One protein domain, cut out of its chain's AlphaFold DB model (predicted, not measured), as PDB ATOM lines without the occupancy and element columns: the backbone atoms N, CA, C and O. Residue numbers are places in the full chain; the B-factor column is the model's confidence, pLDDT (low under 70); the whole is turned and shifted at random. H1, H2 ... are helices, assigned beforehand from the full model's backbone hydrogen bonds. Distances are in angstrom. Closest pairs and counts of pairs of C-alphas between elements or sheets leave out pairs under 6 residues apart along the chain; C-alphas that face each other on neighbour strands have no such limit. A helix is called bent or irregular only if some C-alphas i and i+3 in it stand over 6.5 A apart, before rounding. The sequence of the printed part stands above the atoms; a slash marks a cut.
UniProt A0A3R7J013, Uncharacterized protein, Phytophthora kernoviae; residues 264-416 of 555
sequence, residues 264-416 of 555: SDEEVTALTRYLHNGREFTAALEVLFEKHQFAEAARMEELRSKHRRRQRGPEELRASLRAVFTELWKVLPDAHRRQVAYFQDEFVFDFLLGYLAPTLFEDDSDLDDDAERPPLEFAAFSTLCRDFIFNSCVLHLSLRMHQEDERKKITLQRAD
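Overview. This is residues 264 to 416 of the 555 residues of an uncharacterized protein of Phytophthora kernoviae (UniProt A0A3R7J013). One long helix, H8, makes the long axis: its earlier part is the core, with H1 side by side with it the opposite way, H5 and H6 crossing it and H2 packed on its first residues, while its last residues, 402 to 416, stick out as a bare arm. H4 packs on H2, and at the other end of the length H3 hangs off the body, touching no helix. The printed part has 153 residues with eight named helices, H1 to H8 in order along the chain, and no named strand; the class is all helix. The whole is loose, with a radius of gyration of the C-alphas of 19.4 A, and flat, spanning 73 by 38 by 18 A.

Along the chain. H1, residues 264 to 277, is 20.1 A long and begins at C-alpha 264 at (160.883, 135.756, 193.340). H2 is residues 279 to 291, 18.3 A, and H3 residues 302 to 309, 10.4 A. H4, residues 314 to 331, is 25.7 A long. H5 is residues 334 to 344, 14.7 A; it is irregular, with C-alphas 339 and 342 8.0 A apart. H6 is residues 346 to 356, 15.4 A. H7, residues 358 to 361, is 6.6 A long and only just irregular, with C-alphas 358 and 361 6.6 A apart. H8, residues 378 to 416, runs 56.8 A from C-alpha 378 at (138.727, 114.281, 189.534) to C-alpha 416 at (177.347, 148.014, 214.024).

Arrangement. The helix packing is part aligned, part crossed. H1 touches residues 386 to 397 of H8, opposite ways at a shallow tilt of 6 degrees; the closest C-alphas, of Leu 275 and Arg 386, are 6.1 A apart. H2 touches H8 at a steep tilt of 60 degrees, closest at the C-alphas of Leu 285 and Ser 382, 6.5 A. H5 touches H8 about perpendicular, at 87 degrees, closest at Val 340 and Cys 393, C-alphas 5.0 A apart. H6 touches H8 at a steep tilt of 63 degrees, closest at the C-alphas of Leu 352 and Phe 388, 6.5 A. H4 touches H2 opposite ways, a shallow tilt of 34 degrees, only just short of steep, closest at the C-alphas of Leu 288 and Val 324, 6.4 A. H4 also touches H7, closest at the C-alphas of Pro 314 and Phe 361, 5.0 A. In H1, H2, H6 and H8 every O i to N i+4 pair is within hydrogen-bond range; in H3 2 of 4 are, in H4 13 of 14, and in H5 2 of 7, beside 4 of 8 O i to N i+3 pairs, while H7 is too short for an O i to N i+4 pair.

Size, cuts and confidence. The C-alphas farthest apart, of Met 300 and Asp 416, are 75.3 A apart. The printed part has no cut. The link from H7 to H8, residues 362 to 377, is long. Residues 298 to 304, of which 302 to 304 belong to H3, stand free. Mean pLDDT of the printed part is 74.0; 42 residues are under 70, among them 295 to 313 and 362 to 375.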
ATOM      1  N   SER A 264     161.823 136.571 192.550       60.28
ATOM      2  CA  SER A 264     160.883 135.756 193.340       60.28
ATOM      3  C   SER A 264     159.456 135.725 192.778       60.28
ATOM      4  O   SER A 264     158.810 134.680 192.821       60.28
ATOM      5  N   ASP A 265     158.972 136.842 192.226       64.12
ATOM      6  CA  ASP A 265     157.622 136.934 191.648       64.12
ATOM      7  C   ASP A 265     157.555 136.236 190.289       64.12
ATOM      8  O   ASP A 265     156.545 135.617 189.947       64.12
ATOM      9  N   GLU A 266     158.649 136.272 189.528       72.19
ATOM     10  CA  GLU A 266     158.765 135.561 188.254       72.19
ATOM     11  C   GLU A 266     158.704 134.040 188.445       72.19
ATOM     12  O   GLU A 266     158.021 133.354 187.680       72.19
ATOM     13  N   GLU A 267     159.352 133.513 189.489       71.00
ATOM     14  CA  GLU A 267     159.358 132.082 189.817       71.00
ATOM     15  C   GLU A 267     157.952 131.560 190.173       71.00
ATOM     16  O   GLU A 267     157.503 130.554 189.611       71.00
ATOM     17  N   VAL A 268     157.220 132.269 191.041       76.31
ATOM     18  CA  VAL A 268     155.846 131.901 191.432       76.31
ATOM     19  C   VAL A 268     154.884 132.056 190.253       76.31
ATOM     20  O   VAL A 268     154.064 131.175 189.992       76.31
ATOM     21  N   THR A 269     155.010 133.138 189.484       81.44
ATOM     22  CA  THR A 269     154.156 133.393 188.315       81.44
ATOM     23  C   THR A 269     154.363 132.343 187.221       81.44
ATOM     24  O   THR A 269     153.395 131.890 186.601       81.44
ATOM     25  N   ALA A 270     155.609 131.920 186.987       83.69
ATOM     26  CA  ALA A 270     155.929 130.869 186.027       83.69
ATOM     27  C   ALA A 270     155.323 129.519 186.437       83.69
ATOM     28  O   ALA A 270     154.680 128.870 185.607       83.69
ATOM     29  N   LEU A 271     155.459 129.131 187.711       85.12
ATOM     30  CA  LEU A 271     154.879 127.890 188.228       85.12
ATOM     31  C   LEU A 271     153.347 127.909 188.157       85.12
ATOM     32  O   LEU A 271     152.748 126.959 187.657       85.12
ATOM     33  N   THR A 272     152.702 128.998 188.580       84.75
ATOM     34  CA  THR A 272     151.237 129.140 188.516       84.75
ATOM     35  C   THR A 272     150.723 128.977 187.089       84.75
ATOM     36  O   THR A 272     149.747 128.258 186.859       84.75
ATOM     37  N   ARG A 273     151.410 129.586 186.112       86.69
ATOM     38  CA  ARG A 273     151.068 129.451 184.692       86.69
ATOM     39  C   ARG A 273     151.209 128.007 184.213       86.69
ATOM     40  O   ARG A 273     150.344 127.539 183.478       86.69
ATOM     41  N   TYR A 274     152.261 127.305 184.631       87.12
ATOM     42  CA  TYR A 274     152.463 125.894 184.299       87.12
ATOM     43  C   TYR A 274     151.368 124.996 184.900       87.12
ATOM     44  O   TYR A 274     150.793 124.182 184.185       87.12
ATOM     45  N   LEU A 275     151.012 125.183 186.174       86.25
ATOM     46  CA  LEU A 275     150.006 124.357 186.860       86.25
ATOM     47  C   LEU A 275     148.581 124.530 186.300       86.25
ATOM     48  O   LEU A 275     147.797 123.578 186.309       86.25
ATOM     49  N   HIS A 276     148.244 125.727 185.808       83.25
ATOM     50  CA  HIS A 276     146.908 126.032 185.279       83.25
ATOM     51  C   HIS A 276     146.784 125.805 183.768       83.25
ATOM     52  O   HIS A 276     145.752 125.323 183.309       83.25
ATOM     53  N   ASN A 277     147.826 126.123 182.993       83.94
ATOM     54  CA  ASN A 277     147.769 126.101 181.525       83.94
ATOM     55  C   ASN A 277     148.612 124.976 180.896       83.94
ATOM     56  O   ASN A 277     148.587 124.792 179.677       83.94
ATOM     57  N   GLY A 278     149.381 124.234 181.698       83.75
ATOM     58  CA  GLY A 278     150.242 123.152 181.235       83.75
ATOM     59  C   GLY A 278     149.439 121.923 180.825       83.75
ATOM     60  O   GLY A 278     148.957 121.172 181.670       83.75
ATOM     61  N   ARG A 279     149.344 121.675 179.513       83.81
ATOM     62  CA  ARG A 279     148.664 120.483 178.970       83.81
ATOM     63  C   ARG A 279     149.289 119.180 179.466       83.81
ATOM     64  O   ARG A 279     148.564 118.247 179.783       83.81
ATOM     65  N   GLU A 280     150.616 119.139 179.564       85.88
ATOM     66  CA  GLU A 280     151.371 117.977 180.051       85.88
ATOM     67  C   GLU A 280     151.048 117.659 181.515       85.88
ATOM     68  O   GLU A 280     150.867 116.500 181.878       85.88
ATOM     69  N   PHE A 281     150.908 118.697 182.343       87.81
ATOM     70  CA  PHE A 281     150.566 118.552 183.752       87.81
ATOM     71  C   PHE A 281     149.130 118.045 183.936       87.81
ATOM     72  O   PHE A 281     148.907 117.093 184.679       87.81
ATOM     73  N   THR A 282     148.162 118.619 183.216       87.88
ATOM     74  CA  THR A 282     146.765 118.158 183.265       87.88
ATOM     75  C   THR A 282     146.619 116.719 182.758       87.88
ATOM     76  O   THR A 282     145.974 115.917 183.426       87.88
ATOM     77  N   ALA A 283     147.284 116.356 181.655       89.12
ATOM     78  CA  ALA A 283     147.271 114.985 181.139       89.12
ATOM     79  C   ALA A 283     147.893 113.983 182.130       89.12
ATOM     80  O   ALA A 283     147.394 112.872 182.299       89.12
ATOM     81  N   ALA A 284     148.961 114.374 182.832       89.81
ATOM     82  CA  ALA A 284     149.545 113.538 183.875       89.81
ATOM     83  C   ALA A 284     148.592 113.326 185.059       89.81
ATOM     84  O   ALA A 284     148.541 112.221 185.597       89.81
ATOM     85  N   LEU A 285     147.819 114.344 185.451       90.00
ATOM     86  CA  LEU A 285     146.810 114.196 186.503       90.00
ATOM     87  C   LEU A 285     145.721 113.194 186.111       90.00
ATOM     88  O   LEU A 285     145.358 112.373 186.945       90.00
ATOM     89  N   GLU A 286     145.238 113.220 184.867       88.50
ATOM     90  CA  GLU A 286     144.241 112.258 184.365       88.50
ATOM     91  C   GLU A 286     144.771 110.818 184.438       88.50
ATOM     92  O   GLU A 286     144.143 109.946 185.040       88.50
ATOM     93  N   VAL A 287     145.989 110.586 183.934       88.50
ATOM     94  CA  VAL A 287     146.634 109.261 183.963       88.50
ATOM     95  C   VAL A 287     146.855 108.771 185.395       88.50
ATOM     96  O   VAL A 287     146.628 107.598 185.689       88.50
ATOM     97  N   LEU A 288     147.304 109.643 186.303       88.06
ATOM     98  CA  LEU A 288     147.554 109.275 187.698       88.06
ATOM     99  C   LEU A 288     146.258 109.021 188.471       88.06
ATOM    100  O   LEU A 288     146.214 108.103 189.292       88.06
ATOM    101  N   PHE A 289     145.205 109.782 188.180       84.25
ATOM    102  CA  PHE A 289     143.882 109.588 188.764       84.25
ATOM    103  C   PHE A 289     143.315 108.201 188.421       84.25
ATOM    104  O   PHE A 289     142.851 107.474 189.304       84.25
ATOM    105  N   GLU A 290     143.435 107.784 187.159       82.44
ATOM    106  CA  GLU A 290     143.035 106.444 186.716       82.44
ATOM    107  C   GLU A 290     143.960 105.349 187.266       82.44
ATOM    108  O   GLU A 290     143.490 104.353 187.821       82.44
ATOM    109  N   LYS A 291     145.283 105.540 187.173       84.31
ATOM    110  CA  LYS A 291     146.296 104.556 187.590       84.31
ATOM    111  C   LYS A 291     146.189 104.186 189.068       84.31
ATOM    112  O   LYS A 291     146.322 103.015 189.417       84.31
ATOM    113  N   HIS A 292     145.946 105.167 189.934       81.69
ATOM    114  CA  HIS A 292     145.785 104.942 191.372       81.69
ATOM    115  C   HIS A 292     144.348 104.566 191.770       81.69
ATOM    116  O   HIS A 292     144.054 104.388 192.957       81.69
ATOM    117  N   GLN A 293     143.476 104.340 190.779       73.19
ATOM    118  CA  GLN A 293     142.094 103.902 190.965       73.19
ATOM    119  C   GLN A 293     141.320 104.875 191.864       73.19
ATOM    120  O   GLN A 293     140.672 104.461 192.829       73.19
ATOM    121  N   PHE A 294     141.447 106.175 191.582       72.75
ATOM    122  CA  PHE A 294     140.564 107.199 192.141       72.75
ATOM    123  C   PHE A 294     139.265 107.328 191.322       72.75
ATOM    124  O   PHE A 294     138.250 107.765 191.854       72.75
ATOM    125  N   ALA A 295     139.277 106.891 190.056       59.12
ATOM    126  CA  ALA A 295     138.108 106.845 189.178       59.12
ATOM    127  C   ALA A 295     137.182 105.640 189.446       59.12
ATOM    128  O   ALA A 295     137.640 104.526 189.706       59.12
ATOM    129  N   GLU A 296     135.873 105.842 189.270       53.75
ATOM    130  CA  GLU A 296     134.875 104.771 189.162       53.75
ATOM    131  C   GLU A 296     134.762 104.287 187.707       53.75
ATOM    132  O   GLU A 296     134.087 104.894 186.876       53.75
ATOM    133  N   ALA A 297     135.407 103.170 187.368       43.72
ATOM    134  CA  ALA A 297     135.237 102.548 186.056       43.72
ATOM    135  C   ALA A 297     134.073 101.530 186.071       43.72
ATOM    136  O   ALA A 297     134.209 100.420 186.570       43.72
ATOM    137  N   ALA A 298     132.932 101.946 185.510       45.59
ATOM    138  CA  ALA A 298     131.801 101.169 184.973       45.59
ATOM    139  C   ALA A 298     131.260  99.929 185.746       45.59
ATOM    140  O   ALA A 298     131.845  98.850 185.721       45.59
ATOM    141  N   ARG A 299     130.029 100.079 186.275       42.19
ATOM    142  CA  ARG A 299     128.875  99.154 186.514       42.19
ATOM    143  C   ARG A 299     129.049  97.683 186.960       42.19
ATOM    144  O   ARG A 299     128.151  97.166 187.608       42.19
ATOM    145  N   MET A 300     130.134  96.980 186.643       44.41
ATOM    146  CA  MET A 300     130.444  95.628 187.159       44.41
ATOM    147  C   MET A 300     131.504  95.656 188.272       44.41
ATOM    148  O   MET A 300     131.625  94.696 189.033       44.41
ATOM    149  N   GLU A 301     132.217  96.773 188.428       47.81
ATOM    150  CA  GLU A 301     133.120  97.030 189.558       47.81
ATOM    151  C   GLU A 301     132.373  97.614 190.777       47.81
ATOM    152  O   GLU A 301     132.921  97.652 191.867       47.81
ATOM    153  N   GLU A 302     131.100  98.001 190.632       48.31
ATOM    154  CA  GLU A 302     130.240  98.601 191.676       48.31
ATOM    155  C   GLU A 302     129.975  97.643 192.860       48.31
ATOM    156  O   GLU A 302     129.811  98.056 194.005       48.31
ATOM    157  N   LEU A 303     130.024  96.329 192.605       45.94
ATOM    158  CA  LEU A 303     129.952  95.288 193.638       45.94
ATOM    159  C   LEU A 303     131.319  94.981 194.281       45.94
ATOM    160  O   LEU A 303     131.372  94.519 195.420       45.94
ATOM    161  N   ARG A 304     132.432  95.257 193.586       47.31
ATOM    162  CA  ARG A 304     133.801  95.130 194.128       47.31
ATOM    163  C   ARG A 304     134.247  96.395 194.869       47.31
ATOM    164  O   ARG A 304     135.019  96.301 195.824       47.31
ATOM    165  N   SER A 305     133.728  97.558 194.477       50.47
ATOM    166  CA  SER A 305     134.023  98.864 195.064       50.47
ATOM    167  C   SER A 305     133.450  98.988 196.472       50.47
ATOM    168  O   SER A 305     134.158  99.482 197.340       50.47
ATOM    169  N   LYS A 306     132.260  98.441 196.762       49.09
ATOM    170  CA  LYS A 306     131.698  98.418 198.128       49.09
ATOM    171  C   LYS A 306     132.564  97.655 199.134       49.09
ATOM    172  O   LYS A 306     132.732  98.097 200.265       49.09
ATOM    173  N   HIS A 307     133.167  96.538 198.723       45.00
ATOM    174  CA  HIS A 307     134.046  95.747 199.594       45.00
ATOM    175  C   HIS A 307     135.430  96.397 199.785       45.00
ATOM    176  O   HIS A 307     136.011  96.284 200.859       45.00
ATOM    177  N   ARG A 308     135.937  97.129 198.780       49.88
ATOM    178  CA  ARG A 308     137.184  97.914 198.889       49.88
ATOM    179  C   ARG A 308     137.009  99.261 199.597       49.88
ATOM    180  O   ARG A 308     137.936  99.691 200.272       49.88
ATOM    181  N   ARG A 309     135.843  99.912 199.491       52.53
ATOM    182  CA  ARG A 309     135.488 101.138 200.238       52.53
ATOM    183  C   ARG A 309     135.495 100.899 201.744       52.53
ATOM    184  O   ARG A 309     135.975 101.744 202.478       52.53
ATOM    185  N   ARG A 310     135.072  99.704 202.170       50.94
ATOM    186  CA  ARG A 310     135.167  99.235 203.561       50.94
ATOM    187  C   ARG A 310     136.601  98.931 204.035       50.94
ATOM    188  O   ARG A 310     136.785  98.698 205.220       50.94
ATOM    189  N   GLN A 311     137.600  98.887 203.142       48.53
ATOM    190  CA  GLN A 311     138.992  98.517 203.472       48.53
ATOM    191  C   GLN A 311     140.030  99.627 203.231       48.53
ATOM    192  O   GLN A 311     141.078  99.595 203.871       48.53
ATOM    193  N   ARG A 312     139.761 100.623 202.372       57.94
ATOM    194  CA  ARG A 312     140.657 101.778 202.183       57.94
ATOM    195  C   ARG A 312     140.524 102.753 203.354       57.94
ATOM    196  O   ARG A 312     139.779 103.726 203.280       57.94
ATOM    197  N   GLY A 313     141.259 102.484 204.428       63.59
ATOM    198  CA  GLY A 313     141.411 103.425 205.536       63.59
ATOM    199  C   GLY A 313     142.138 104.716 205.112       63.59
ATOM    200  O   GLY A 313     142.774 104.751 204.049       63.59
ATOM    201  N   PRO A 314     142.099 105.776 205.941       70.31
ATOM    202  CA  PRO A 314     142.786 107.048 205.680       70.31
ATOM    203  C   PRO A 314     144.273 106.885 205.340       70.31
ATOM    204  O   PRO A 314     144.799 107.590 204.479       70.31
ATOM    205  N   GLU A 315     144.931 105.894 205.940       73.88
ATOM    206  CA  GLU A 315     146.336 105.558 205.696       73.88
ATOM    207  C   GLU A 315     146.608 105.039 204.272       73.88
ATOM    208  O   GLU A 315     147.602 105.410 203.644       73.88
ATOM    209  N   GLU A 316     145.710 104.235 203.694       74.81
ATOM    210  CA  GLU A 316     145.871 103.750 202.315       74.81
ATOM    211  C   GLU A 316     145.647 104.868 201.286       74.81
ATOM    212  O   GLU A 316     146.328 104.927 200.254       74.81
ATOM    213  N   LEU A 317     144.715 105.784 201.572       78.31
ATOM    214  CA  LEU A 317     144.491 106.984 200.766       78.31
ATOM    215  C   LEU A 317     145.718 107.903 200.807       78.31
ATOM    216  O   LEU A 317     146.175 108.380 199.765       78.31
ATOM    217  N   ARG A 318     146.295 108.087 201.997       81.00
ATOM    218  CA  ARG A 318     147.523 108.855 202.218       81.00
ATOM    219  C   ARG A 318     148.702 108.262 201.451       81.00
ATOM    220  O   ARG A 318     149.384 108.983 200.722       81.00
ATOM    221  N   ALA A 319     148.893 106.945 201.526       83.50
ATOM    222  CA  ALA A 319     149.917 106.233 200.764       83.50
ATOM    223  C   ALA A 319     149.712 106.370 199.243       83.50
ATOM    224  O   ALA A 319     150.673 106.580 198.498       83.50
ATOM    225  N   SER A 320     148.459 106.315 198.779       85.12
ATOM    226  CA  SER A 320     148.110 106.475 197.362       85.12
ATOM    227  C   SER A 320     148.414 107.885 196.852       85.12
ATOM    228  O   SER A 320     149.042 108.034 195.805       85.12
ATOM    229  N   LEU A 321     148.047 108.924 197.610       87.19
ATOM    230  CA  LEU A 321     148.392 110.310 197.283       87.19
ATOM    231  C   LEU A 321     149.906 110.521 197.289       87.19
ATOM    232  O   LEU A 321     150.450 111.163 196.396       87.19
ATOM    233  N   ARG A 322     150.627 109.922 198.236       87.56
ATOM    234  CA  ARG A 322     152.091 110.012 198.286       87.56
ATOM    235  C   ARG A 322     152.762 109.404 197.060       87.56
ATOM    236  O   ARG A 322     153.709 109.979 196.518       87.56
ATOM    237  N   ALA A 323     152.239 108.279 196.578       88.12
ATOM    238  CA  ALA A 323     152.682 107.683 195.325       88.12
ATOM    239  C   ALA A 323     152.384 108.605 194.127       88.12
ATOM    240  O   ALA A 323     153.285 108.847 193.323       88.12
ATOM    241  N   VAL A 324     151.190 109.212 194.068       89.94
ATOM    242  CA  VAL A 324     150.840 110.225 193.053       89.94
ATOM    243  C   VAL A 324     151.836 111.379 193.057       89.94
ATOM    244  O   VAL A 324     152.384 111.704 192.009       89.94
ATOM    245  N   PHE A 325     152.123 111.988 194.208       88.94
ATOM    246  CA  PHE A 325     153.037 113.132 194.285       88.94
ATOM    247  C   PHE A 325     154.487 112.759 193.950       88.94
ATOM    248  O   PHE A 325     155.208 113.552 193.341       88.94
ATOM    249  N   THR A 326     154.903 111.528 194.258       87.94
ATOM    250  CA  THR A 326     156.204 110.985 193.836       87.94
ATOM    251  C   THR A 326     156.296 110.850 192.314       87.94
ATOM    252  O   THR A 326     157.363 111.053 191.728       87.94
ATOM    253  N   GLU A 327     155.193 110.518 191.646       89.44
ATOM    254  CA  GLU A 327     155.132 110.449 190.186       89.44
ATOM    255  C   GLU A 327     154.963 111.829 189.543       89.44
ATOM    256  O   GLU A 327     155.684 112.135 188.594       89.44
ATOM    257  N   LEU A 328     154.129 112.708 190.106       87.88
ATOM    258  CA  LEU A 328     153.992 114.103 189.673       87.88
ATOM    259  C   LEU A 328     155.324 114.844 189.734       87.88
ATOM    260  O   LEU A 328     155.651 115.585 188.809       87.88
ATOM    261  N   TRP A 329     156.144 114.588 190.756       86.88
ATOM    262  CA  TRP A 329     157.509 115.106 190.820       86.88
ATOM    263  C   TRP A 329     158.312 114.820 189.546       86.88
ATOM    264  O   TRP A 329     159.018 115.692 189.039       86.88
ATOM    265  N   LYS A 330     158.187 113.602 189.003       86.62
ATOM    266  CA  LYS A 330     158.881 113.165 187.783       86.62
ATOM    267  C   LYS A 330     158.294 113.785 186.516       86.62
ATOM    268  O   LYS A 330     158.953 113.764 185.482       86.62
ATOM    269  N   VAL A 331     157.098 114.357 186.586       85.81
ATOM    270  CA  VAL A 331     156.475 115.091 185.477       85.81
ATOM    271  C   VAL A 331     156.854 116.573 185.514       85.81
ATOM    272  O   VAL A 331     156.930 117.214 184.472       85.81
ATOM    273  N   LEU A 332     157.149 117.129 186.695       86.50
ATOM    274  CA  LEU A 332     157.545 118.532 186.812       86.50
ATOM    275  C   LEU A 332     158.860 118.826 186.061       86.50
ATOM    276  O   LEU A 332     159.806 118.039 186.171       86.50
ATOM    277  N   PRO A 333     158.963 119.975 185.365       87.75
ATOM    278  CA  PRO A 333     160.217 120.457 184.793       87.75
ATOM    279  C   PRO A 333     161.312 120.619 185.855       87.75
ATOM    280  O   PRO A 333     161.036 121.033 186.983       87.75
ATOM    281  N   ASP A 334     162.573 120.384 185.483       82.81
ATOM    282  CA  ASP A 334     163.716 120.460 186.411       82.81
ATOM    283  C   ASP A 334     163.866 121.827 187.095       82.81
ATOM    284  O   ASP A 334     164.307 121.901 188.245       82.81
ATOM    285  N   ALA A 335     163.467 122.903 186.407       80.19
ATOM    286  CA  ALA A 335     163.439 124.253 186.962       80.19
ATOM    287  C   ALA A 335     162.504 124.357 188.180       80.19
ATOM    288  O   ALA A 335     162.878 124.944 189.192       80.19
ATOM    289  N   HIS A 336     161.329 123.723 188.112       82.69
ATOM    290  CA  HIS A 336     160.347 123.729 189.194       82.69
ATOM    291  C   HIS A 336     160.685 122.715 190.280       82.69
ATOM    292  O   HIS A 336     160.526 123.027 191.454       82.69
ATOM    293  N   ARG A 337     161.234 121.542 189.927       83.56
ATOM    294  CA  ARG A 337     161.633 120.523 190.912       83.56
ATOM    295  C   ARG A 337     162.469 121.123 192.037       83.56
ATOM    296  O   ARG A 337     162.101 121.025 193.198       83.56
ATOM    297  N   ARG A 338     163.543 121.848 191.725       76.62
ATOM    298  CA  ARG A 338     164.413 122.438 192.763       76.62
ATOM    299  C   ARG A 338     163.667 123.351 193.745       76.62
ATOM    300  O   ARG A 338     164.024 123.372 194.918       76.62
ATOM    301  N   GLN A 339     162.636 124.053 193.276       72.94
ATOM    302  CA  GLN A 339     161.814 124.968 194.075       72.94
ATOM    303  C   GLN A 339     160.824 124.236 194.976       72.94
ATOM    304  O   GLN A 339     160.399 124.771 195.989       72.94
ATOM    305  N   VAL A 340     160.453 123.010 194.621       78.81
ATOM    306  CA  VAL A 340     159.444 122.236 195.343       78.81
ATOM    307  C   VAL A 340     160.040 121.001 196.042       78.81
ATOM    308  O   VAL A 340     159.333 120.283 196.723       78.81
ATOM    309  N   ALA A 341     161.361 120.788 196.006       73.06
ATOM    310  CA  ALA A 341     162.042 119.590 196.531       73.06
ATOM    311  C   ALA A 341     161.707 119.180 197.964       73.06
ATOM    312  O   ALA A 341     161.676 117.990 198.272       73.06
ATOM    313  N   TYR A 342     161.415 120.154 198.818       67.44
ATOM    314  CA  TYR A 342     161.046 119.905 200.203       67.44
ATOM    315  C   TYR A 342     159.706 119.178 200.354       67.44
ATOM    316  O   TYR A 342     159.472 118.626 201.415       67.44
ATOM    317  N   PHE A 343     158.847 119.095 199.331       70.62
ATOM    318  CA  PHE A 343     157.591 118.344 199.460       70.62
ATOM    319  C   PHE A 343     157.775 116.830 199.516       70.62
ATOM    320  O   PHE A 343     156.843 116.126 199.894       70.62
ATOM    321  N   GLN A 344     158.928 116.311 199.084       71.56
ATOM    322  CA  GLN A 344     159.218 114.883 199.232       71.56
ATOM    323  C   GLN A 344     159.518 114.511 200.685       71.56
ATOM    324  O   GLN A 344     159.501 113.328 201.026       71.56
ATOM    325  N   ASP A 345     159.797 115.510 201.525       80.12
ATOM    326  CA  ASP A 345     159.926 115.321 202.956       80.12
ATOM    327  C   ASP A 345     158.584 114.873 203.545       80.12
ATOM    328  O   ASP A 345     157.535 115.452 203.270       80.12
ATOM    329  N   GLU A 346     158.631 113.817 204.353       76.12
ATOM    330  CA  GLU A 346     157.459 113.204 204.976       76.12
ATOM    331  C   GLU A 346     156.657 114.187 205.817       76.12
ATOM    332  O   GLU A 346     155.436 114.259 205.702       76.12
ATOM    333  N   PHE A 347     157.356 114.995 206.609       74.56
ATOM    334  CA  PHE A 347     156.721 115.949 207.494       74.56
ATOM    335  C   PHE A 347     156.065 117.077 206.698       74.56
ATOM    336  O   PHE A 347     154.918 117.425 206.967       74.56
ATOM    337  N   VAL A 348     156.753 117.628 205.692       72.75
ATOM    338  CA  VAL A 348     156.187 118.680 204.826       72.75
ATOM    339  C   VAL A 348     154.997 118.150 204.029       72.75
ATOM    340  O   VAL A 348     154.005 118.858 203.857       72.75
ATOM    341  N   PHE A 349     155.078 116.902 203.573       81.81
ATOM    342  CA  PHE A 349     154.003 116.240 202.854       81.81
ATOM    343  C   PHE A 349     152.745 116.110 203.710       81.81
ATOM    344  O   PHE A 349     151.673 116.575 203.317       81.81
ATOM    345  N   ASP A 350     152.890 115.543 204.906       79.56
ATOM    346  CA  ASP A 350     151.791 115.371 205.851       79.56
ATOM    347  C   ASP A 350     151.234 116.706 206.339       79.56
ATOM    348  O   ASP A 350     150.022 116.856 206.509       79.56
ATOM    349  N   PHE A 351     152.108 117.696 206.504       76.44
ATOM    350  CA  PHE A 351     151.739 119.058 206.847       76.44
ATOM    351  C   PHE A 351     150.868 119.710 205.762       76.44
ATOM    352  O   PHE A 351     149.804 120.260 206.039       76.44
ATOM    353  N   LEU A 352     151.299 119.648 204.502       76.00
ATOM    354  CA  LEU A 352     150.591 120.288 203.395       76.00
ATOM    355  C   LEU A 352     149.285 119.570 203.053       76.00
ATOM    356  O   LEU A 352     148.284 120.235 202.796       76.00
ATOM    357  N   LEU A 353     149.270 118.234 203.077       81.81
ATOM    358  CA  LEU A 353     148.041 117.466 202.872       81.81
ATOM    359  C   LEU A 353     147.036 117.719 203.984       81.81
ATOM    360  O   LEU A 353     145.867 117.961 203.690       81.81
ATOM    361  N   GLY A 354     147.505 117.726 205.235       75.06
ATOM    362  CA  GLY A 354     146.702 118.158 206.363       75.06
ATOM    363  C   GLY A 354     146.116 119.525 206.055       75.06
ATOM    364  O   GLY A 354     144.900 119.667 206.048       75.06
ATOM    365  N   TYR A 355     146.953 120.523 205.738       75.25
ATOM    366  CA  TYR A 355     146.542 121.903 205.461       75.25
ATOM    367  C   TYR A 355     145.455 122.013 204.380       75.25
ATOM    368  O   TYR A 355     144.423 122.627 204.646       75.25
ATOM    369  N   LEU A 356     145.659 121.380 203.225       78.19
ATOM    370  CA  LEU A 356     144.821 121.536 202.031       78.19
ATOM    371  C   LEU A 356     143.564 120.667 202.018       78.19
ATOM    372  O   LEU A 356     142.582 121.037 201.382       78.19
ATOM    373  N   ALA A 357     143.585 119.525 202.701       76.69
ATOM    374  CA  ALA A 357     142.490 118.562 202.691       76.69
ATOM    375  C   ALA A 357     142.221 118.007 204.106       76.69
ATOM    376  O   ALA A 357     142.379 116.806 204.328       76.69
ATOM    377  N   PRO A 358     141.818 118.860 205.074       69.88
ATOM    378  CA  PRO A 358     141.628 118.462 206.474       69.88
ATOM    379  C   PRO A 358     140.624 117.318 206.651       69.88
ATOM    380  O   PRO A 358     140.893 116.379 207.386       69.88
ATOM    381  N   THR A 359     139.514 117.363 205.916       71.75
ATOM    382  CA  THR A 359     138.403 116.403 206.021       71.75
ATOM    383  C   THR A 359     138.643 115.101 205.254       71.75
ATOM    384  O   THR A 359     137.898 114.132 205.390       71.75
ATOM    385  N   LEU A 360     139.696 115.040 204.430       71.56
ATOM    386  CA  LEU A 360     139.973 113.887 203.568       71.56
ATOM    387  C   LEU A 360     140.516 112.679 204.350       71.56
ATOM    388  O   LEU A 360     140.489 111.560 203.840       71.56
ATOM    389  N   PHE A 361     141.009 112.899 205.572       70.25
ATOM    390  CA  PHE A 361     141.660 111.878 206.397       70.25
ATOM    391  C   PHE A 361     141.064 111.742 207.801       70.25
ATOM    392  O   PHE A 361     141.657 111.055 208.625       70.25
ATOM    393  N   GLU A 362     139.924 112.375 208.082       66.44
ATOM    394  CA  GLU A 362     139.215 112.181 209.352       66.44
ATOM    395  C   GLU A 362     138.766 110.709 209.471       66.44
ATOM    396  O   GLU A 362     138.370 110.098 208.469       66.44
ATOM    397  N   ASP A 363     138.938 110.125 210.664       57.53
ATOM    398  CA  ASP A 363     138.458 108.786 211.010       57.53
ATOM    399  C   ASP A 363     136.965 108.893 211.324       57.53
ATOM    400  O   ASP A 363     136.575 109.497 212.321       57.53
ATOM    401  N   ASP A 364     136.129 108.299 210.476       53.91
ATOM    402  CA  ASP A 364     134.673 108.285 210.623       53.91
ATOM    403  C   ASP A 364     134.228 107.270 211.697       53.91
ATOM    404  O   ASP A 364     133.407 106.393 211.444       53.91
ATOM    405  N   SER A 365     134.783 107.347 212.913       51.53
ATOM    406  CA  SER A 365     134.370 106.477 214.026       51.53
ATOM    407  C   SER A 365     132.938 106.740 214.509       51.53
ATOM    408  O   SER A 365     132.401 105.924 215.256       51.53
ATOM    409  N   ASP A 366     132.341 107.856 214.081       49.75
ATOM    410  CA  ASP A 366     130.999 108.312 214.460       49.75
ATOM    411  C   ASP A 366     129.969 108.217 213.316       49.75
ATOM    412  O   ASP A 366     128.811 108.599 213.497       49.75
ATOM    413  N   LEU A 367     130.352 107.711 212.135       52.12
ATOM    414  CA  LEU A 367     129.393 107.411 211.071       52.12
ATOM    415  C   LEU A 367     128.879 105.972 211.219       52.12
ATOM    416  O   LEU A 367     129.647 105.072 211.550       52.12
ATOM    417  N   ASP A 368     127.579 105.759 210.966       54.72
ATOM    418  CA  ASP A 368     126.972 104.421 210.896       54.72
ATOM    419  C   ASP A 368     127.869 103.469 210.081       54.72
ATOM    420  O   ASP A 368     128.389 103.868 209.038       54.72
ATOM    421  N   ASP A 369     127.978 102.196 210.483       53.62
ATOM    422  CA  ASP A 369     128.744 101.136 209.783       53.62
ATOM    423  C   ASP A 369     128.384 100.982 208.274       53.62
ATOM    424  O   ASP A 369     129.053 100.266 207.517       53.62
ATOM    425  N   ASP A 370     127.320 101.659 207.824       52.06
ATOM    426  CA  ASP A 370     126.798 101.706 206.460       52.06
ATOM    427  C   ASP A 370     127.043 103.038 205.705       52.06
ATOM    428  O   ASP A 370     126.657 103.150 204.536       52.06
ATOM    429  N   ALA A 371     127.692 104.042 206.304       52.44
ATOM    430  CA  ALA A 371     128.008 105.309 205.641       52.44
ATOM    431  C   ALA A 371     129.211 105.162 204.686       52.44
ATOM    432  O   ALA A 371     130.357 104.969 205.094       52.44
ATOM    433  N   GLU A 372     128.965 105.247 203.377       55.19
ATOM    434  CA  GLU A 372     130.025 105.205 202.365       55.19
ATOM    435  C   GLU A 372     130.717 106.577 202.239       55.19
ATOM    436  O   GLU A 372     130.071 107.572 201.899       55.19
ATOM    437  N   ARG A 373     132.044 106.634 202.440       58.34
ATOM    438  CA  ARG A 373     132.839 107.844 202.162       58.34
ATOM    439  C   ARG A 373     132.691 108.241 200.684       58.34
ATOM    440  O   ARG A 373     132.879 107.377 199.816       58.34
ATOM    441  N   PRO A 374     132.385 109.514 200.363       60.03
ATOM    442  CA  PRO A 374     132.209 109.938 198.981       60.03
ATOM    443  C   PRO A 374     133.515 109.769 198.184       60.03
ATOM    444  O   PRO A 374     134.604 110.005 198.721       60.03
ATOM    445  N   PRO A 375     133.445 109.346 196.909       66.31
ATOM    446  CA  PRO A 375     134.628 109.199 196.072       66.31
ATOM    447  C   PRO A 375     135.306 110.557 195.851       66.31
ATOM    448  O   PRO A 375     134.642 111.577 195.666       66.31
ATOM    449  N   LEU A 376     136.642 110.571 195.835       74.44
ATOM    450  CA  LEU A 376     137.398 111.771 195.486       74.44
ATOM    451  C   LEU A 376     137.227 112.048 193.989       74.44
ATOM    452  O   LEU A 376     137.837 111.383 193.153       74.44
ATOM    453  N   GLU A 377     136.399 113.031 193.651       82.19
ATOM    454  CA  GLU A 377     136.179 113.429 192.264       82.19
ATOM    455  C   GLU A 377     137.455 113.974 191.613       82.19
ATOM    456  O   GLU A 377     138.307 114.591 192.263       82.19
ATOM    457  N   PHE A 378     137.562 113.816 190.289       82.94
ATOM    458  CA  PHE A 378     138.727 114.281 189.534       82.94
ATOM    459  C   PHE A 378     138.989 115.780 189.722       82.94
ATOM    460  O   PHE A 378     140.141 116.185 189.862       82.94
ATOM    461  N   ALA A 379     137.941 116.608 189.777       82.06
ATOM    462  CA  ALA A 379     138.084 118.046 189.993       82.06
ATOM    463  C   ALA A 379     138.747 118.358 191.347       82.06
ATOM    464  O   ALA A 379     139.704 119.128 191.396       82.06
ATOM    465  N   ALA A 380     138.300 117.701 192.423       80.19
ATOM    466  CA  ALA A 380     138.869 117.858 193.761       80.19
ATOM    467  C   ALA A 380     140.317 117.349 193.832       80.19
ATOM    468  O   ALA A 380     141.193 118.044 194.346       80.19
ATOM    469  N   PHE A 381     140.601 116.183 193.244       86.94
ATOM    470  CA  PHE A 381     141.961 115.645 193.123       86.94
ATOM    471  C   PHE A 381     142.899 116.592 192.357       86.94
ATOM    472  O   PHE A 381     144.035 116.839 192.764       86.94
ATOM    473  N   SER A 382     142.414 117.137 191.242       87.12
ATOM    474  CA  SER A 382     143.170 118.025 190.364       87.12
ATOM    475  C   SER A 382     143.513 119.343 191.066       87.12
ATOM    476  O   SER A 382     144.655 119.801 190.992       87.12
ATOM    477  N   THR A 383     142.554 119.926 191.790       86.12
ATOM    478  CA  THR A 383     142.764 121.116 192.628       86.12
ATOM    479  C   THR A 383     143.753 120.831 193.754       86.12
ATOM    480  O   THR A 383     144.744 121.545 193.873       86.12
ATOM    481  N   LEU A 384     143.580 119.723 194.485       87.94
ATOM    482  CA  LEU A 384     144.495 119.313 195.552       87.94
ATOM    483  C   LEU A 384     145.944 119.211 195.058       87.94
ATOM    484  O   LEU A 384     146.855 119.732 195.696       87.94
ATOM    485  N   CYS A 385     146.173 118.585 193.902       89.50
ATOM    486  CA  CYS A 385     147.516 118.449 193.340       89.50
ATOM    487  C   CYS A 385     148.137 119.796 192.945       89.50
ATOM    488  O   CYS A 385     149.332 120.010 193.167       89.50
ATOM    489  N   ARG A 386     147.345 120.712 192.368       89.38
ATOM    490  CA  ARG A 386     147.807 122.065 192.014       89.38
ATOM    491  C   ARG A 386     148.170 122.863 193.257       89.38
ATOM    492  O   ARG A 386     149.280 123.388 193.335       89.38
ATOM    493  N   ASP A 387     147.266 122.898 194.227       83.88
ATOM    494  CA  ASP A 387     147.440 123.669 195.452       83.88
ATOM    495  C   ASP A 387     148.608 123.134 196.272       83.88
ATOM    496  O   ASP A 387     149.394 123.909 196.814       83.88
ATOM    497  N   PHE A 388     148.797 121.817 196.306       87.44
ATOM    498  CA  PHE A 388     149.911 121.196 197.009       87.44
ATOM    499  C   PHE A 388     151.267 121.605 196.424       87.44
ATOM    500  O   PHE A 388     152.163 122.029 197.159       87.44
ATOM    501  N   ILE A 389     151.421 121.548 195.097       87.75
ATOM    502  CA  ILE A 389     152.672 121.944 194.431       87.75
ATOM    503  C   ILE A 389     152.899 123.455 194.560       87.75
ATOM    504  O   ILE A 389     154.026 123.890 194.810       87.75
ATOM    505  N   PHE A 390     151.840 124.259 194.451       84.94
ATOM    506  CA  PHE A 390     151.915 125.704 194.647       84.94
ATOM    507  C   PHE A 390     152.375 126.064 196.067       84.94
ATOM    508  O   PHE A 390     153.364 126.781 196.233       84.94
ATOM    509  N   ASN A 391     151.733 125.509 197.099       79.75
ATOM    510  CA  ASN A 391     152.079 125.778 198.497       79.75
ATOM    511  C   ASN A 391     153.481 125.262 198.862       79.75
ATOM    512  O   ASN A 391     154.189 125.905 199.634       79.75
ATOM    513  N   SER A 392     153.934 124.169 198.240       82.62
ATOM    514  CA  SER A 392     155.319 123.694 198.370       82.62
ATOM    515  C   SER A 392     156.338 124.731 197.878       82.62
ATOM    516  O   SER A 392     157.377 124.934 198.506       82.62
ATOM    517  N   CYS A 393     156.036 125.419 196.772       81.62
ATOM    518  CA  CYS A 393     156.900 126.462 196.217       81.62
ATOM    519  C   CYS A 393     156.922 127.699 197.125       81.62
ATOM    520  O   CYS A 393     157.984 128.251 197.413       81.62
ATOM    521  N   VAL A 394     155.758 128.087 197.650       76.75
ATOM    522  CA  VAL A 394     155.627 129.205 198.597       76.75
ATOM    523  C   VAL A 394     156.405 128.945 199.893       76.75
ATOM    524  O   VAL A 394     157.102 129.839 200.384       76.75
ATOM    525  N   LEU A 395     156.354 127.723 200.433       74.44
ATOM    526  CA  LEU A 395     157.160 127.329 201.594       74.44
ATOM    527  C   LEU A 395     158.663 127.451 201.316       74.44
ATOM    528  O   LEU A 395     159.404 128.005 202.131       74.44
ATOM    529  N   HIS A 396     159.116 126.983 200.152       77.31
ATOM    530  CA  HIS A 396     160.516 127.102 199.757       77.31
ATOM    531  C   HIS A 396     160.967 128.563 199.624       77.31
ATOM    532  O   HIS A 396     162.039 128.930 200.114       77.31
ATOM    533  N   LEU A 397     160.138 129.404 199.000       71.12
ATOM    534  CA  LEU A 397     160.404 130.832 198.849       71.12
ATOM    535  C   LEU A 397     160.526 131.512 200.220       71.12
ATOM    536  O   LEU A 397     161.479 132.251 200.465       71.12
ATOM    537  N   SER A 398     159.613 131.187 201.137       68.56
ATOM    538  CA  SER A 398     159.595 131.722 202.503       68.56
ATOM    539  C   SER A 398     160.872 131.367 203.267       68.56
ATOM    540  O   SER A 398     161.484 132.225 203.907       68.56
ATOM    541  N   LEU A 399     161.330 130.115 203.148       71.06
ATOM    542  CA  LEU A 399     162.591 129.670 203.736       71.06
ATOM    543  C   LEU A 399     163.791 130.428 203.154       71.06
ATOM    544  O   LEU A 399     164.669 130.858 203.903       71.06
ATOM    545  N   ARG A 400     163.841 130.613 201.829       75.75
ATOM    546  CA  ARG A 400     164.920 131.373 201.180       75.75
ATOM    547  C   ARG A 400     164.954 132.826 201.643       75.75
ATOM    548  O   ARG A 400     166.025 133.309 202.002       75.75
ATOM    549  N   MET A 401     163.801 133.491 201.691       68.25
ATOM    550  CA  MET A 401     163.697 134.868 202.180       68.25
ATOM    551  C   MET A 401     164.171 134.983 203.631       68.25
ATOM    552  O   MET A 401     164.963 135.866 203.953       68.25
ATOM    553  N   HIS A 402     163.779 134.037 204.491       66.56
ATOM    554  CA  HIS A 402     164.243 133.995 205.876       66.56
ATOM    555  C   HIS A 402     165.771 133.852 205.978       66.56
ATOM    556  O   HIS A 402     166.421 134.580 206.730       66.56
ATOM    557  N   GLN A 403     166.368 132.956 205.188       70.44
ATOM    558  CA  GLN A 403     167.824 132.783 205.152       70.44
ATOM    559  C   GLN A 403     168.551 134.040 204.655       70.44
ATOM    560  O   GLN A 403     169.635 134.364 205.148       70.44
ATOM    561  N   GLU A 404     167.989 134.751 203.677       71.25
ATOM    562  CA  GLU A 404     168.539 136.016 203.190       71.25
ATOM    563  C   GLU A 404     168.466 137.116 204.252       71.25
ATOM    564  O   GLU A 404     169.441 137.849 204.441       71.25
ATOM    565  N   ASP A 405     167.365 137.203 204.989       66.31
ATOM    566  CA  ASP A 405     167.197 138.192 206.052       66.31
ATOM    567  C   ASP A 405     168.100 137.915 207.258       66.31
ATOM    568  O   ASP A 405     168.732 138.844 207.769       66.31
ATOM    569  N   GLU A 406     168.284 136.654 207.654       61.91
ATOM    570  CA  GLU A 406     169.270 136.286 208.679       61.91
ATOM    571  C   GLU A 406     170.699 136.659 208.247       61.91
ATOM    572  O   GLU A 406     171.467 137.229 209.028       61.91
ATOM    573  N   ARG A 407     171.057 136.457 206.971       74.75
ATOM    574  CA  ARG A 407     172.358 136.906 206.439       74.75
ATOM    575  C   ARG A 407     172.508 138.427 206.488       74.75
ATOM    576  O   ARG A 407     173.572 138.920 206.881       74.75
ATOM    577  N   LYS A 408     171.466 139.182 206.122       74.06
ATOM    578  CA  LYS A 408     171.467 140.654 206.215       74.06
ATOM    579  C   LYS A 408     171.623 141.110 207.664       74.06
ATOM    580  O   LYS A 408     172.446 141.981 207.934       74.06
ATOM    581  N   LYS A 409     170.905 140.484 208.598       70.06
ATOM    582  CA  LYS A 409     170.966 140.780 210.034       70.06
ATOM    583  C   LYS A 409     172.358 140.537 210.608       70.06
ATOM    584  O   LYS A 409     172.899 141.420 211.266       70.06
ATOM    585  N   ILE A 410     172.977 139.397 210.299       75.38
ATOM    586  CA  ILE A 410     174.361 139.101 210.708       75.38
ATOM    587  C   ILE A 410     175.326 140.151 210.142       75.38
ATOM    588  O   ILE A 410     176.240 140.600 210.833       75.38
ATOM    589  N   THR A 411     175.127 140.563 208.889       85.19
ATOM    590  CA  THR A 411     175.970 141.576 208.240       85.19
ATOM    591  C   THR A 411     175.822 142.944 208.910       85.19
ATOM    592  O   THR A 411     176.829 143.587 209.207       85.19
ATOM    593  N   LEU A 412     174.590 143.356 209.219       81.44
ATOM    594  CA  LEU A 412     174.298 144.605 209.920       81.44
ATOM    595  C   LEU A 412     174.891 144.604 211.334       81.44
ATOM    596  O   LEU A 412     175.613 145.527 211.694       81.44
ATOM    597  N   GLN A 413     174.693 143.525 212.095       78.56
ATOM    598  CA  GLN A 413     175.262 143.376 213.438       78.56
ATOM    599  C   GLN A 413     176.790 143.465 213.435       78.56
ATOM    600  O   GLN A 413     177.379 144.077 214.325       78.56
ATOM    601  N   ARG A 414     177.453 142.877 212.431       86.12
ATOM    602  CA  ARG A 414     178.909 142.992 212.272       86.12
ATOM    603  C   ARG A 414     179.334 144.428 211.976       86.12
ATOM    604  O   ARG A 414     180.316 144.884 212.555       86.12
ATOM    605  N   ALA A 415     178.602 145.136 211.117       88.38
ATOM    606  CA  ALA A 415     178.880 146.536 210.807       88.38
ATOM    607  C   ALA A 415     178.687 147.444 212.037       88.38
ATOM    608  O   ALA A 415     179.546 148.276 212.326       88.38
ATOM    609  N   ASP A 416     177.619 147.241 212.809       84.62
ATOM    610  CA  ASP A 416     177.347 148.014 214.024       84.62
ATOM    611  C   ASP A 416     178.368 147.725 215.127       84.62
ATOM    612  O   ASP A 416     178.869 148.649 215.767       84.62
TER     613      ASP A 416